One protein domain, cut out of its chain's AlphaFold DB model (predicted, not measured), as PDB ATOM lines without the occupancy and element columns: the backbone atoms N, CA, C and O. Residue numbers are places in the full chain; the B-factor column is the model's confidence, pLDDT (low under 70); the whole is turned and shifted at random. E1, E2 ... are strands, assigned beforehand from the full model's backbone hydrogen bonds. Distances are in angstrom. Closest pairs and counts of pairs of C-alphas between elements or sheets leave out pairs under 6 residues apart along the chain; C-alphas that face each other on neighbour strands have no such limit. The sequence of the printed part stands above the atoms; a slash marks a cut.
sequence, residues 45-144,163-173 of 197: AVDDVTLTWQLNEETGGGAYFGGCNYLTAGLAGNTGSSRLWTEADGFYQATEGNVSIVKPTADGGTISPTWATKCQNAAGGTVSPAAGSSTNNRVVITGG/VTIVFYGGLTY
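Overview. This is residues 45 to 144 and 163 to 173 of the 197 residues of an uncharacterized protein of Serinibacter arcticus (UniProt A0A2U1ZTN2). Little of this domain is regular: long loops gather round a two-strand ribbon, E2 with E5, while a twisted sheet, E1, E4, E3, reaches toward one end. The printed part has 111 residues, no named helix and five strands, E1 to E5, holding 31 residues; the class is all strand, both sheets antiparallel. It is compact, radius of gyration of the C-alphas 13.8 A, spanning 46 by 36 by 21 A.

Arrangement. Start at edge strand E1, residues 45 to 53, which bends by 65 degrees at residue 48. It is antiparallel to E4, residues 138 to 144; N 51 and O 141 are 2.9 A apart. E4 forms a hairpin with E3, residues 99 to 104; see N 140 and O 100, 2.7 A. E2, residues 70 to 73, is antiparallel to E5, residues 163 to 167, with N 72 and O 164 at 3.0 A. The closest C-alphas of E2 and E3 are Ala 73 and Val 99, 5.7 A.

Along the chain. Find C-alpha 45 at (57.141, 32.942, -40.192); E1 runs 22.5 A. E5 ends at C-alpha 167, (24.010, 47.199, -49.852).

Size, cuts and confidence. Residues 145 to 162 are cut out, leaving 14.9 A between C-alphas 144 and 163. The links E1 to E2, E2 to E3 and E3 to E4 are long. No printed residue is under 70 in pLDDT.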
ATOM      1  N   ALA A  45      58.465  32.778 -40.770       97.62
ATOM      2  CA  ALA A  45      57.141  32.942 -40.192       97.62
ATOM      3  C   ALA A  45      56.878  34.428 -39.907       97.62
ATOM      4  O   ALA A  45      57.792  35.156 -39.509       97.62
ATOM      5  N   VAL A  46      55.636  34.852 -40.111       97.88
ATOM      6  CA  VAL A  46      55.142  36.181 -39.746       97.88
ATOM      7  C   VAL A  46      53.889  36.045 -38.891       97.88
ATOM      8  O   VAL A  46      53.063  35.157 -39.116       97.88
ATOM      9  N   ASP A  47      53.759  36.941 -37.924       98.12
ATOM     10  CA  ASP A  47      52.640  37.060 -36.997       98.12
ATOM     11  C   ASP A  47      52.228  38.533 -36.847       98.12
ATOM     12  O   ASP A  47      52.934  39.435 -37.308       98.12
ATOM     13  N   ASP A  48      51.039  38.761 -36.280       97.75
ATOM     14  CA  ASP A  48      50.422  40.086 -36.117       97.75
ATOM     15  C   ASP A  48      50.334  40.919 -37.413       97.75
ATOM     16  O   ASP A  48      50.320  42.156 -37.411       97.75
ATOM     17  N   VAL A  49      50.196  40.247 -38.561       98.62
ATOM     18  CA  VAL A  49      49.989  40.926 -39.843       98.62
ATOM     19  C   VAL A  49      48.592  41.542 -39.869       98.62
ATOM     20  O   VAL A  49      47.596  40.900 -39.540       98.62
ATOM     21  N   THR A  50      48.492  42.798 -40.299       98.75
ATOM     22  CA  THR A  50      47.212  43.505 -40.422       98.75
ATOM     23  C   THR A  50      46.810  43.665 -41.884       98.75
ATOM     24  O   THR A  50      47.551  44.255 -42.671       98.75
ATOM     25  N   LEU A  51      45.609  43.206 -42.239       98.56
ATOM     26  CA  LEU A  51      44.948  43.520 -43.505       98.56
ATOM     27  C   LEU A  51      44.067  44.757 -43.315       98.56
ATOM     28  O   LEU A  51      43.164  44.748 -42.489       98.56
ATOM     29  N   THR A  52      44.293  45.819 -44.088       98.31
ATOM     30  CA  THR A  52      43.362  46.957 -44.182       98.31
ATOM     31  C   THR A  52      42.849  47.068 -45.604       98.31
ATOM     32  O   THR A  52      43.633  47.263 -46.531       98.31
ATOM     33  N   TRP A  53      41.536  46.981 -45.784       97.44
ATOM     34  CA  TRP A  53      40.929  46.908 -47.104       97.44
ATOM     35  C   TRP A  53      39.721  47.834 -47.236       97.44
ATOM     36  O   TRP A  53      38.740  47.744 -46.499       97.44
ATOM     37  N   GLN A  54      39.797  48.730 -48.218       96.44
ATOM     38  CA  GLN A  54      38.628  49.391 -48.789       96.44
ATOM     39  C   GLN A  54      38.187  48.572 -50.002       96.44
ATOM     40  O   GLN A  54      38.900  48.561 -51.003       96.44
ATOM     41  N   LEU A  55      37.038  47.897 -49.916       94.81
ATOM     42  CA  LEU A  55      36.565  46.996 -50.975       94.81
ATOM     43  C   LEU A  55      36.464  47.709 -52.323       94.81
ATOM     44  O   LEU A  55      37.087  47.317 -53.306       94.81
ATOM     45  N   ASN A  56      35.670  48.769 -52.342       94.62
ATOM     46  CA  ASN A  56      35.531  49.721 -53.427       94.62
ATOM     47  C   ASN A  56      34.812  50.965 -52.876       94.62
ATOM     48  O   ASN A  56      34.479  51.041 -51.690       94.62
ATOM     49  N   GLU A  57      34.592  51.959 -53.731       95.19
ATOM     50  CA  GLU A  57      33.902  53.189 -53.347       95.19
ATOM     51  C   GLU A  57      32.405  52.973 -53.057       95.19
ATOM     52  O   GLU A  57      31.884  53.543 -52.095       95.19
ATOM     53  N   GLU A  58      31.749  52.099 -53.831       95.94
ATOM     54  CA  GLU A  58      30.314  51.789 -53.743       95.94
ATOM     55  C   GLU A  58      29.937  51.187 -52.385       95.94
ATOM     56  O   GLU A  58      28.914  51.556 -51.820       95.94
ATOM     57  N   THR A  59      30.773  50.332 -51.792       96.81
ATOM     58  CA  THR A  59      30.554  49.732 -50.461       96.81
ATOM     59  C   THR A  59      30.537  50.760 -49.319       96.81
ATOM     60  O   THR A  59      30.129  50.435 -48.207       96.81
ATOM     61  N   GLY A  60      30.958  52.001 -49.571       97.50
ATOM     62  CA  GLY A  60      30.776  53.134 -48.662       97.50
ATOM     63  C   GLY A  60      29.917  54.257 -49.248       97.50
ATOM     64  O   GLY A  60      29.881  55.349 -48.687       97.50
ATOM     65  N   GLY A  61      29.287  54.038 -50.401       98.00
ATOM     66  CA  GLY A  61      28.529  55.049 -51.129       98.00
ATOM     67  C   GLY A  61      27.137  55.300 -50.552       98.00
ATOM     68  O   GLY A  61      26.583  54.484 -49.809       98.00
ATOM     69  N   GLY A  62      26.544  56.442 -50.906       97.81
ATOM     70  CA  GLY A  62      25.114  56.646 -50.688       97.81
ATOM     71  C   GLY A  62      24.307  55.769 -51.640       97.81
ATOM     72  O   GLY A  62      24.638  55.646 -52.813       97.81
ATOM     73  N   ALA A  63      23.232  55.169 -51.148       96.31
ATOM     74  CA  ALA A  63      22.380  54.298 -51.942       96.31
ATOM     75  C   ALA A  63      21.128  55.057 -52.398       96.31
ATOM     76  O   ALA A  63      20.574  55.869 -51.652       96.31
ATOM     77  N   TYR A  64      20.629  54.768 -53.605       94.50
ATOM     78  CA  TYR A  64      19.367  55.347 -54.103       94.50
ATOM     79  C   TYR A  64      18.163  55.024 -53.203       94.50
ATOM     80  O   TYR A  64      17.161  55.736 -53.222       94.50
ATOM     81  N   PHE A  65      18.270  53.962 -52.404       95.69
ATOM     82  CA  PHE A  65      17.309  53.584 -51.380       95.69
ATOM     83  C   PHE A  65      18.034  52.955 -50.183       95.69
ATOM     84  O   PHE A  65      19.074  52.325 -50.349       95.69
ATOM     85  N   GLY A  66      17.490  53.115 -48.975       92.44
ATOM     86  CA  GLY A  66      18.075  52.535 -47.758       92.44
ATOM     87  C   GLY A  66      19.236  53.328 -47.146       92.44
ATOM     88  O   GLY A  66      19.896  52.843 -46.231       92.44
ATOM     89  N   GLY A  67      19.463  54.561 -47.605       96.19
ATOM     90  CA  GLY A  67      20.463  55.469 -47.042       96.19
ATOM     91  C   GLY A  67      21.838  55.282 -47.676       96.19
ATOM     92  O   GLY A  67      22.185  56.014 -48.597       96.19
ATOM     93  N   CYS A  68      22.624  54.324 -47.187       98.38
ATOM     94  CA  CYS A  68      23.972  54.056 -47.686       98.38
ATOM     95  C   CYS A  68      24.287  52.559 -47.728       98.38
ATOM     96  O   CYS A  68      23.607  51.746 -47.092       98.38
ATOM     97  N   ASN A  69      25.348  52.223 -48.453       98.56
ATOM     98  CA  ASN A  69      26.033  50.944 -48.338       98.56
ATOM     99  C   ASN A  69      27.096  51.052 -47.240       98.56
ATOM    100  O   ASN A  69      27.640  52.136 -46.998       98.56
ATOM    101  N   TYR A  70      27.359  49.955 -46.538       98.56
ATOM    102  CA  TYR A  70      28.309  49.947 -45.432       98.56
ATOM    103  C   TYR A  70      28.878  48.553 -45.176       98.56
ATOM    104  O   TYR A  70      28.359  47.540 -45.640       98.56
ATOM    105  N   LEU A  71      29.955  48.520 -44.395       98.75
ATOM    106  CA  LEU A  71      30.514  47.298 -43.831       98.75
ATOM    107  C   LEU A  71      30.018  47.109 -42.400       98.75
ATOM    108  O   LEU A  71      29.853  48.086 -41.662       98.75
ATOM    109  N   THR A  72      29.848  45.856 -42.005       98.56
ATOM    110  CA  THR A  72      29.764  45.444 -40.604       98.56
ATOM    111  C   THR A  72      30.812  44.372 -40.342       98.56
ATOM    112  O   THR A  72      31.058  43.523 -41.200       98.56
ATOM    113  N   ALA A  73      31.448  44.432 -39.175       98.81
ATOM    114  CA  ALA A  73      32.225  43.309 -38.673       98.81
ATOM    115  C   ALA A  73      31.268  42.145 -38.374       98.81
ATOM    116  O   ALA A  73      30.106  42.386 -38.027       98.81
ATOM    117  N   GLY A  74      31.749  40.919 -38.549       98.25
ATOM    118  CA  GLY A  74      30.978  39.714 -38.275       98.25
ATOM    119  C   GLY A  74      30.222  39.133 -39.463       98.25
ATOM    120  O   GLY A  74      30.042  39.758 -40.518       98.25
ATOM    121  N   LEU A  75      29.743  37.909 -39.245       97.38
ATOM    122  CA  LEU A  75      28.898  37.145 -40.154       97.38
ATOM    123  C   LEU A  75      27.419  37.450 -39.875       97.38
ATOM    124  O   LEU A  75      26.878  37.060 -38.843       97.38
ATOM    125  N   ALA A  76      26.721  38.098 -40.812       94.31
ATOM    126  CA  ALA A  76      25.305  38.436 -40.618       94.31
ATOM    127  C   ALA A  76      24.355  37.221 -40.674       94.31
ATOM    128  O   ALA A  76      23.245  37.279 -40.143       94.31
ATOM    129  N   GLY A  77      24.760  36.122 -41.323       90.75
ATOM    130  CA  GLY A  77      23.940  34.915 -41.457       90.75
ATOM    131  C   GLY A  77      22.602  35.173 -42.167       90.75
ATOM    132  O   GLY A  77      22.536  35.903 -43.152       90.75
ATOM    133  N   ASN A  78      21.513  34.567 -41.683       92.94
ATOM    134  CA  ASN A  78      20.167  34.784 -42.225       92.94
ATOM    135  C   ASN A  78      19.429  35.890 -41.450       92.94
ATOM    136  O   ASN A  78      19.008  35.679 -40.313       92.94
ATOM    137  N   THR A  79      19.195  37.036 -42.092       94.38
ATOM    138  CA  THR A  79      18.475  38.187 -41.505       94.38
ATOM    139  C   THR A  79      16.950  38.118 -41.667       94.38
ATOM    140  O   THR A  79      16.217  39.036 -41.285       94.38
ATOM    141  N   GLY A  80      16.442  37.016 -42.223       95.12
ATOM    142  CA  GLY A  80      15.030  36.645 -42.294       95.12
ATOM    143  C   GLY A  80      14.248  37.250 -43.462       95.12
ATOM    144  O   GLY A  80      13.242  36.675 -43.874       95.12
ATOM    145  N   SER A  81      14.676  38.388 -44.014       94.62
ATOM    146  CA  SER A  81      14.004  39.035 -45.152       94.62
ATOM    147  C   SER A  81      14.874  40.106 -45.808       94.62
ATOM    148  O   SER A  81      15.688  40.735 -45.138       94.62
ATOM    149  N   SER A  82      14.624  40.390 -47.089       96.12
ATOM    150  CA  SER A  82      15.172  41.569 -47.768       96.12
ATOM    151  C   SER A  82      14.443  42.828 -47.286       96.12
ATOM    152  O   SER A  82      13.313  43.107 -47.695       96.12
ATOM    153  N   ARG A  83      15.063  43.568 -46.363       97.12
ATOM    154  CA  ARG A  83      14.519  44.806 -45.787       97.12
ATOM    155  C   ARG A  83      15.629  45.731 -45.311       97.12
ATOM    156  O   ARG A  83      16.773  45.319 -45.162       97.12
ATOM    157  N   LEU A  84      15.259  46.967 -44.987       98.19
ATOM    158  CA  LEU A  84      16.168  47.863 -44.283       98.19
ATOM    159  C   LEU A  84      16.486  47.304 -42.896       98.19
ATOM    160  O   LEU A  84      15.582  46.929 -42.139       98.19
ATOM    161  N   TRP A  85      17.772  47.260 -42.579       97.81
ATOM    162  CA  TRP A  85      18.250  46.976 -41.239       97.81
ATOM    163  C   TRP A  85      18.080  48.214 -40.361       97.81
ATOM    164  O   TRP A  85      18.135  49.363 -40.809       97.81
ATOM    165  N   THR A  86      17.883  47.959 -39.082       97.75
ATOM    166  CA  THR A  86      17.720  48.927 -38.007       97.75
ATOM    167  C   THR A  86      18.754  48.640 -36.927       97.75
ATOM    168  O   THR A  86      19.289  47.539 -36.842       97.75
ATOM    169  N   GLU A  87      19.021  49.615 -36.061       97.56
ATOM    170  CA  GLU A  87      19.932  49.411 -34.929       97.56
ATOM    171  C   GLU A  87      19.466  48.270 -34.017       97.56
ATOM    172  O   GLU A  87      20.270  47.469 -33.549       97.56
ATOM    173  N   ALA A  88      18.149  48.168 -33.823       97.50
ATOM    174  CA  ALA A  88      17.524  47.168 -32.971       97.50
ATOM    175  C   ALA A  88      17.691  45.731 -33.488       97.50
ATOM    176  O   ALA A  88      17.500  44.794 -32.717       97.50
ATOM    177  N   ASP A  89      18.058  45.549 -34.761       96.94
ATOM    178  CA  ASP A  89      18.336  44.222 -35.311       96.94
ATOM    179  C   ASP A  89      19.647  43.629 -34.783       96.94
ATOM    180  O   ASP A  89      19.824  42.416 -34.811       96.94
ATOM    181  N   GLY A  90      20.582  44.469 -34.325       95.56
ATOM    182  CA  GLY A  90      21.880  44.019 -33.815       95.56
ATOM    183  C   GLY A  90      22.844  43.478 -34.879       95.56
ATOM    184  O   GLY A  90      23.925  43.021 -34.525       95.56
ATOM    185  N   PHE A  91      22.490  43.552 -36.168       96.75
ATOM    186  CA  PHE A  91      23.336  43.080 -37.276       96.75
ATOM    187  C   PHE A  91      24.529  43.987 -37.576       96.75
ATOM    188  O   PHE A  91      25.461  43.565 -38.249       96.75
ATOM    189  N   TYR A  92      24.493  45.245 -37.131       98.12
ATOM    190  CA  TYR A  92      25.599  46.172 -37.327       98.12
ATOM    191  C   TYR A  92      26.534  46.163 -36.124       98.12
ATOM    192  O   TYR A  92      26.145  46.561 -35.026       98.12
ATOM    193  N   GLN A  93      27.782  45.806 -36.379       98.38
ATOM    194  CA  GLN A  93      28.899  45.867 -35.457       98.38
ATOM    195  C   GLN A  93      30.055  46.602 -36.126       98.38
ATOM    196  O   GLN A  93      30.426  46.334 -37.271       98.38
ATOM    197  N   ALA A  94      30.652  47.543 -35.401       98.50
ATOM    198  CA  ALA A  94      31.897  48.154 -35.848       98.50
ATOM    199  C   ALA A  94      33.106  47.257 -35.553       98.50
ATOM    200  O   ALA A  94      34.139  47.421 -36.186       98.50
ATOM    201  N   THR A  95      32.981  46.316 -34.617       98.75
ATOM    202  CA  THR A  95      34.060  45.413 -34.207       98.75
ATOM    203  C   THR A  95      33.509  44.041 -33.847       98.75
ATOM    204  O   THR A  95      32.524  43.965 -33.113       98.75
ATOM    205  N   GLU A  96      34.180  42.981 -34.283       98.69
ATOM    206  CA  GLU A  96      33.916  41.599 -33.883       98.69
ATOM    207  C   GLU A  96      35.206  40.782 -34.011       98.69
ATOM    208  O   GLU A  96      35.818  40.752 -35.076       98.69
ATOM    209  N   GLY A  97      35.652  40.151 -32.921       98.44
ATOM    210  CA  GLY A  97      36.922  39.419 -32.907       98.44
ATOM    211  C   GLY A  97      38.103  40.289 -33.361       98.44
ATOM    212  O   GLY A  97      38.321  41.375 -32.822       98.44
ATOM    213  N   ASN A  98      38.842  39.812 -34.367       98.62
ATOM    214  CA  ASN A  98      39.969  40.524 -34.983       98.62
ATOM    215  C   ASN A  98      39.548  41.558 -36.040       98.62
ATOM    216  O   ASN A  98      40.408  42.212 -36.634       98.62
ATOM    217  N   VAL A  99      38.248  41.693 -36.308       98.94
ATOM    218  CA  VAL A  99      37.709  42.544 -37.368       98.94
ATOM    219  C   VAL A  99      37.234  43.865 -36.785       98.94
ATOM    220  O   VAL A  99      36.458  43.912 -35.834       98.94
ATOM    221  N   SER A 100      37.677  44.965 -37.386       98.88
ATOM    222  CA  SER A 100      37.230  46.323 -37.081       98.88
ATOM    223  C   SER A 100      36.875  47.074 -38.358       98.88
ATOM    224  O   SER A 100      37.598  47.024 -39.350       98.88
ATOM    225  N   ILE A 101      35.781  47.823 -38.336       98.88
ATOM    226  CA  ILE A 101      35.412  48.764 -39.386       98.88
ATOM    227  C   ILE A 101      35.909  50.141 -38.972       98.88
ATOM    228  O   ILE A 101      35.626  50.621 -37.877       98.88
ATOM    229  N   VAL A 102      36.633  50.806 -39.864       98.69
ATOM    230  CA  VAL A 102      37.159  52.152 -39.631       98.69
ATOM    231  C   VAL A 102      36.806  53.077 -40.779       98.69
ATOM    232  O   VAL A 102      36.612  52.648 -41.915       98.69
ATOM    233  N   LYS A 103      36.743  54.373 -40.494       98.19
ATOM    234  CA  LYS A 103      36.546  55.431 -41.487       98.19
ATOM    235  C   LYS A 103      37.572  56.532 -41.294       98.19
ATOM    236  O   LYS A 103      37.960  56.768 -40.152       98.19
ATOM    237  N   PRO A 104      37.997  57.222 -42.359       97.19
ATOM    238  CA  PRO A 104      38.875  58.369 -42.216       97.19
ATOM    239  C   PRO A 104      38.172  59.517 -41.486       97.19
ATOM    240  O   PRO A 104      36.970  59.738 -41.654       97.19
ATOM    241  N   THR A 105      38.942  60.274 -40.717       95.88
ATOM    242  CA  THR A 105      38.548  61.564 -40.143       95.88
ATOM    243  C   THR A 105      39.140  62.711 -40.965       95.88
ATOM    244  O   THR A 105      40.083  62.522 -41.737       95.88
ATOM    245  N   ALA A 106      38.580  63.919 -40.845       94.12
ATOM    246  CA  ALA A 106      39.025  65.083 -41.622       94.12
ATOM    247  C   ALA A 106      40.492  65.491 -41.367       94.12
ATOM    248  O   ALA A 106      41.117  66.104 -42.228       94.12
ATOM    249  N   ASP A 107      41.041  65.148 -40.203       93.94
ATOM    250  CA  ASP A 107      42.430  65.386 -39.791       93.94
ATOM    251  C   ASP A 107      43.403  64.271 -40.226       93.94
ATOM    252  O   ASP A 107      44.582  64.311 -39.881       93.94
ATOM    253  N   GLY A 108      42.937  63.294 -41.012       92.25
ATOM    254  CA  GLY A 108      43.762  62.214 -41.566       92.25
ATOM    255  C   GLY A 108      43.904  60.986 -40.664       92.25
ATOM    256  O   GLY A 108      44.593  60.038 -41.040       92.25
ATOM    257  N   GLY A 109      43.247  60.981 -39.503       96.38
ATOM    258  CA  GLY A 109      43.123  59.812 -38.638       96.38
ATOM    259  C   GLY A 109      42.046  58.828 -39.101       96.38
ATOM    260  O   GLY A 109      41.497  58.918 -40.204       96.38
ATOM    261  N   THR A 110      41.731  57.873 -38.227       97.31
ATOM    262  CA  THR A 110      40.609  56.952 -38.403       97.31
ATOM    263  C   THR A 110      39.711  56.933 -37.171       97.31
ATOM    264  O   THR A 110      40.145  57.184 -36.049       97.31
ATOM    265  N   ILE A 111      38.433  56.631 -37.386       97.88
ATOM    266  CA  ILE A 111      37.417  56.498 -36.344       97.88
ATOM    267  C   ILE A 111      36.588  55.234 -36.569       97.88
ATOM    268  O   ILE A 111      36.287  54.874 -37.710       97.88
ATOM    269  N   SER A 112      36.191  54.584 -35.476       98.38
ATOM    270  CA  SER A 112      35.190  53.519 -35.503       98.38
ATOM    271  C   SER A 112      33.803  54.132 -35.739       98.38
ATOM    272  O   SER A 112      33.366  54.957 -34.930       98.38
ATOM    273  N   PRO A 113      33.084  53.778 -36.820       98.31
ATOM    274  CA  PRO A 113      31.713  54.225 -36.997       98.31
ATOM    275  C   PRO A 113      30.783  53.642 -35.933       98.31
ATOM    276  O   PRO A 113      31.060  52.620 -35.311       98.31
ATOM    277  N   THR A 114      29.642  54.296 -35.763       98.44
ATOM    278  CA  THR A 114      28.488  53.782 -35.024       98.44
ATOM    279  C   THR A 114      27.322  53.601 -35.988       98.44
ATOM    280  O   THR A 114      27.372  54.069 -37.132       98.44
ATOM    281  N   TRP A 115      26.224  52.996 -35.528       98.44
ATOM    282  CA  TRP A 115      25.001  52.903 -36.329       98.44
ATOM    283  C   TRP A 115      24.559  54.265 -36.893       98.44
ATOM    284  O   TRP A 115      24.177  54.360 -38.065       98.44
ATOM    285  N   ALA A 116      24.658  55.318 -36.076       98.06
ATOM    286  CA  ALA A 116      24.276  56.679 -36.435       98.06
ATOM    287  C   ALA A 116      25.248  57.342 -37.425       98.06
ATOM    288  O   ALA A 116      24.825  58.141 -38.259       98.06
ATOM    289  N   THR A 117      26.542  57.016 -37.360       98.25
ATOM    290  CA  THR A 117      27.573  57.683 -38.171       98.25
ATOM    291  C   THR A 117      28.038  56.864 -39.367       98.25
ATOM    292  O   THR A 117      28.789  57.392 -40.185       98.25
ATOM    293  N   LYS A 118      27.598  55.607 -39.536       98.38
ATOM    294  CA  LYS A 118      28.060  54.717 -40.619       98.38
ATOM    295  C   LYS A 118      27.957  55.347 -42.011       98.38
ATOM    296  O   LYS A 118      28.917  55.249 -42.762       98.38
ATOM    297  N   CYS A 119      26.910  56.133 -42.282       98.25
ATOM    298  CA  CYS A 119      26.696  56.813 -43.567       98.25
ATOM    299  C   CYS A 119      27.373  58.190 -43.711       98.25
ATOM    300  O   CYS A 119      27.099  58.902 -44.671       98.25
ATOM    301  N   GLN A 120      28.215  58.626 -42.772       98.25
ATOM    302  CA  GLN A 120      28.879  59.936 -42.864       98.25
ATOM    303  C   GLN A 120      30.228  59.859 -43.602       98.25
ATOM    304  O   GLN A 120      30.919  58.852 -43.543       98.25
ATOM    305  N   ASN A 121      30.659  60.906 -44.283       97.19
ATOM    306  CA  ASN A 121      32.026  61.021 -44.787       97.19
ATOM    307  C   ASN A 121      32.965  61.572 -43.696       97.19
ATOM    308  O   ASN A 121      32.538  61.859 -42.576       97.19
ATOM    309  N   ALA A 122      34.247  61.745 -44.025       96.69
ATOM    310  CA  ALA A 122      35.254  62.263 -43.094       96.69
ATOM    311  C   ALA A 122      34.937  63.673 -42.550       96.69
ATOM    312  O   ALA A 122      35.395  64.030 -41.468       96.69
ATOM    313  N   ALA A 123      34.139  64.460 -43.280       95.19
ATOM    314  CA  ALA A 123      33.677  65.786 -42.872       95.19
ATOM    315  C   ALA A 123      32.372  65.748 -42.044       95.19
ATOM    316  O   ALA A 123      31.824  66.798 -41.720       95.19
ATOM    317  N   GLY A 124      31.849  64.558 -41.725       95.75
ATOM    318  CA  GLY A 124      30.611  64.366 -40.960       95.75
ATOM    319  C   GLY A 124      29.320  64.498 -41.778       95.75
ATOM    320  O   GLY A 124      28.231  64.324 -41.234       95.75
ATOM    321  N   GLY A 125      29.411  64.779 -43.081       97.25
ATOM    322  CA  GLY A 125      28.249  64.875 -43.965       97.25
ATOM    323  C   GLY A 125      27.765  63.502 -44.423       97.25
ATOM    324  O   GLY A 125      28.577  62.624 -44.692       97.25
ATOM    325  N   THR A 126      26.455  63.299 -44.542       97.88
ATOM    326  CA  THR A 126      25.898  62.049 -45.082       97.88
ATOM    327  C   THR A 126      26.277  61.870 -46.553       97.88
ATOM    328  O   THR A 126      26.188  62.819 -47.335       97.88
ATOM    329  N   VAL A 127      26.681  60.659 -46.937       98.31
ATOM    330  CA  VAL A 127      26.954  60.314 -48.340       98.31
ATOM    331  C   VAL A 127      25.682  60.314 -49.185       98.31
ATOM    332  O   VAL A 127      24.575  60.119 -48.687       98.31
ATOM    333  N   SER A 128      25.843  60.526 -50.485       97.38
ATOM    334  CA  SER A 128      24.760  60.583 -51.468       97.38
ATOM    335  C   SER A 128      25.015  59.592 -52.611       97.38
ATOM    336  O   SER A 128      26.146  59.142 -52.760       97.38
ATOM    337  N   PRO A 129      24.017  59.272 -53.454       96.12
ATOM    338  CA  PRO A 129      24.194  58.373 -54.606       96.12
ATOM    339  C   PRO A 129      25.025  58.948 -55.766       96.12
ATOM    340  O   PRO A 129      24.940  58.472 -56.895       96.12
ATOM    341  N   ALA A 130      25.779  60.020 -55.524       95.12
ATOM    342  CA  ALA A 130      26.633  60.638 -56.525       95.12
ATOM    343  C   ALA A 130      27.995  59.936 -56.575       95.12
ATOM    344  O   ALA A 130      28.568  59.618 -55.534       95.12
ATOM    345  N   ALA A 131      28.547  59.772 -57.778       92.12
ATOM    346  CA  ALA A 131      29.922  59.312 -57.951       92.12
ATOM    347  C   ALA A 131      30.899  60.217 -57.174       92.12
ATOM    348  O   ALA A 131      30.753  61.442 -57.187       92.12
ATOM    349  N   GLY A 132      31.884  59.631 -56.495       91.44
ATOM    350  CA  GLY A 132      32.810  60.336 -55.604       91.44
ATOM    351  C   GLY A 132      32.326  60.445 -54.152       91.44
ATOM    352  O   GLY A 132      33.102  60.841 -53.279       91.44
ATOM    353  N   SER A 133      31.053  60.154 -53.860       96.50
ATOM    354  CA  SER A 133      30.464  60.320 -52.526       96.50
ATOM    355  C   SER A 133      30.568  59.022 -51.731       96.50
ATOM    356  O   SER A 133      29.761  58.113 -51.897       96.50
ATOM    357  N   SER A 134      31.563  58.941 -50.844       97.31
ATOM    358  CA  SER A 134      31.834  57.735 -50.057       97.31
ATOM    359  C   SER A 134      32.211  58.046 -48.611       97.31
ATOM    360  O   SER A 134      32.839  59.061 -48.293       97.31
ATOM    361  N   THR A 135      31.853  57.126 -47.720       98.19
ATOM    362  CA  THR A 135      32.294  57.081 -46.324       98.19
ATOM    363  C   THR A 135      33.776  56.726 -46.239       98.19
ATOM    364  O   THR A 135      34.396  56.975 -45.204       98.19
ATOM    365  N   ASN A 136      34.326  56.130 -47.307       97.69
ATOM    366  CA  ASN A 136      35.646  55.509 -47.352       97.69
ATOM    367  C   ASN A 136      35.861  54.516 -46.199       97.69
ATOM    368  O   ASN A 136      36.962  54.423 -45.655       97.69
ATOM    369  N   ASN A 137      34.804  53.796 -45.796       98.31
ATOM    370  CA  ASN A 137      34.926  52.764 -44.774       98.31
ATOM    371  C   ASN A 137      35.855  51.634 -45.225       98.31
ATOM    372  O   ASN A 137      35.826  51.191 -46.375       98.31
ATOM    373  N   ARG A 138      36.648  51.141 -44.281       98.56
ATOM    374  CA  ARG A 138      37.626  50.075 -44.466       98.56
ATOM    375  C   ARG A 138      37.379  49.001 -43.431       98.56
ATOM    376  O   ARG A 138      37.056  49.325 -42.289       98.56
ATOM    377  N   VAL A 139      37.571  47.754 -43.824       98.69
ATOM    378  CA  VAL A 139      37.758  46.666 -42.871       98.69
ATOM    379  C   VAL A 139      39.236  46.604 -42.488       98.69
ATOM    380  O   VAL A 139      40.111  46.806 -43.332       98.69
ATOM    381  N   VAL A 140      39.504  46.366 -41.213       98.81
ATOM    382  CA  VAL A 140      40.820  46.095 -40.639       98.81
ATOM    383  C   VAL A 140      40.728  44.734 -39.968       98.81
ATOM    384  O   VAL A 140      39.877  44.554 -39.102       98.81
ATOM    385  N   ILE A 141      41.576  43.792 -40.371       98.81
ATOM    386  CA  ILE A 141      41.661  42.457 -39.777       98.81
ATOM    387  C   ILE A 141      43.077  42.269 -39.246       98.81
ATOM    388  O   ILE A 141      44.046  42.329 -40.007       98.81
ATOM    389  N   THR A 142      43.204  42.120 -37.933       98.81
ATOM    390  CA  THR A 142      44.489  41.947 -37.237       98.81
ATOM    391  C   THR A 142      44.798  40.473 -36.986       98.81
ATOM    392  O   THR A 142      43.981  39.604 -37.280       98.81
ATOM    393  N   GLY A 143      45.975  40.179 -36.429       98.50
ATOM    394  CA  GLY A 143      46.329  38.819 -36.006       98.50
ATOM    395  C   GLY A 143      46.593  37.851 -37.161       98.50
ATOM    396  O   GLY A 143      46.527  36.640 -36.970       98.50
ATOM    397  N   GLY A 144      46.879  38.367 -38.359       98.75
ATOM    398  CA  GLY A 144      47.233  37.536 -39.500       98.75
ATOM    399  C   GLY A 144      48.538  36.795 -39.256       98.75
ATOM    400  O   GLY A 144      49.503  37.369 -38.742       98.75
ATOM    401  N   VAL A 163      33.604  39.588 -42.333       98.62
ATOM    402  CA  VAL A 163      33.070  40.899 -42.703       98.62
ATOM    403  C   VAL A 163      31.832  40.721 -43.560       98.62
ATOM    404  O   VAL A 163      31.835  39.958 -44.524       98.62
ATOM    405  N   THR A 164      30.775  41.467 -43.251       98.69
ATOM    406  CA  THR A 164      29.572  41.516 -44.081       98.69
ATOM    407  C   THR A 164      29.495  42.838 -44.834       98.69
ATOM    408  O   THR A 164      29.624  43.929 -44.268       98.69
ATOM    409  N   ILE A 165      29.253  42.725 -46.135       98.56
ATOM    410  CA  ILE A 165      29.043  43.820 -47.066       98.56
ATOM    411  C   ILE A 165      27.543  44.047 -47.175       98.56
ATOM    412  O   ILE A 165      26.809  43.146 -47.578       98.56
ATOM    413  N   VAL A 166      27.089  45.252 -46.846       98.50
ATOM    414  CA  VAL A 166      25.669  45.599 -46.825       98.50
ATOM    415  C   VAL A 166      25.376  46.636 -47.893       98.50
ATOM    416  O   VAL A 166      25.908  47.748 -47.861       98.50
ATOM    417  N   PHE A 167      24.485  46.294 -48.816       98.19
ATOM    418  CA  PHE A 167      24.010  47.199 -49.852       98.19
ATOM    419  C   PHE A 167      22.555  47.601 -49.617       98.19
ATOM    420  O   PHE A 167      21.745  46.850 -49.057       98.19
ATOM    421  N   TYR A 168      22.217  48.810 -50.067       97.88
ATOM    422  CA  TYR A 168      20.873  49.383 -49.993       97.88
ATOM    423  C   TYR A 168      20.285  49.297 -48.577       97.88
ATOM    424  O   TYR A 168      19.139  48.903 -48.374       97.88
ATOM    425  N   GLY A 169      21.091  49.603 -47.560       97.44
ATOM    426  CA  GLY A 169      20.635  49.596 -46.173       97.44
ATOM    427  C   GLY A 169      20.238  48.231 -45.595       97.44
ATOM    428  O   GLY A 169      19.611  48.226 -44.539       97.44
ATOM    429  N   GLY A 170      20.566  47.104 -46.237       97.44
ATOM    430  CA  GLY A 170      20.233  45.751 -45.750       97.44
ATOM    431  C   GLY A 170      19.388  44.907 -46.707       97.44
ATOM    432  O   GLY A 170      19.184  43.721 -46.466       97.44
ATOM    433  N   LEU A 171      18.913  45.491 -47.812       97.25
ATOM    434  CA  LEU A 171      18.109  44.771 -48.810       97.25
ATOM    435  C   LEU A 171      18.886  43.633 -49.482       97.25
ATOM    436  O   LEU A 171      18.291  42.616 -49.838       97.25
ATOM    437  N   THR A 172      20.198  43.795 -49.655       96.88
ATOM    438  CA  THR A 172      21.092  42.724 -50.093       96.88
ATOM    439  C   THR A 172      22.415  42.833 -49.355       96.88
ATOM    440  O   THR A 172      22.914  43.931 -49.100       96.88
ATOM    441  N   TYR A 173      22.956  41.689 -48.971       97.88
ATOM    442  CA  TYR A 173      24.203  41.591 -48.243       97.88
ATOM    443  C   TYR A 173      24.832  40.232 -48.514       97.88
ATOM    444  O   TYR A 173      24.169  39.312 -48.991       97.88
TER     445      TYR A 173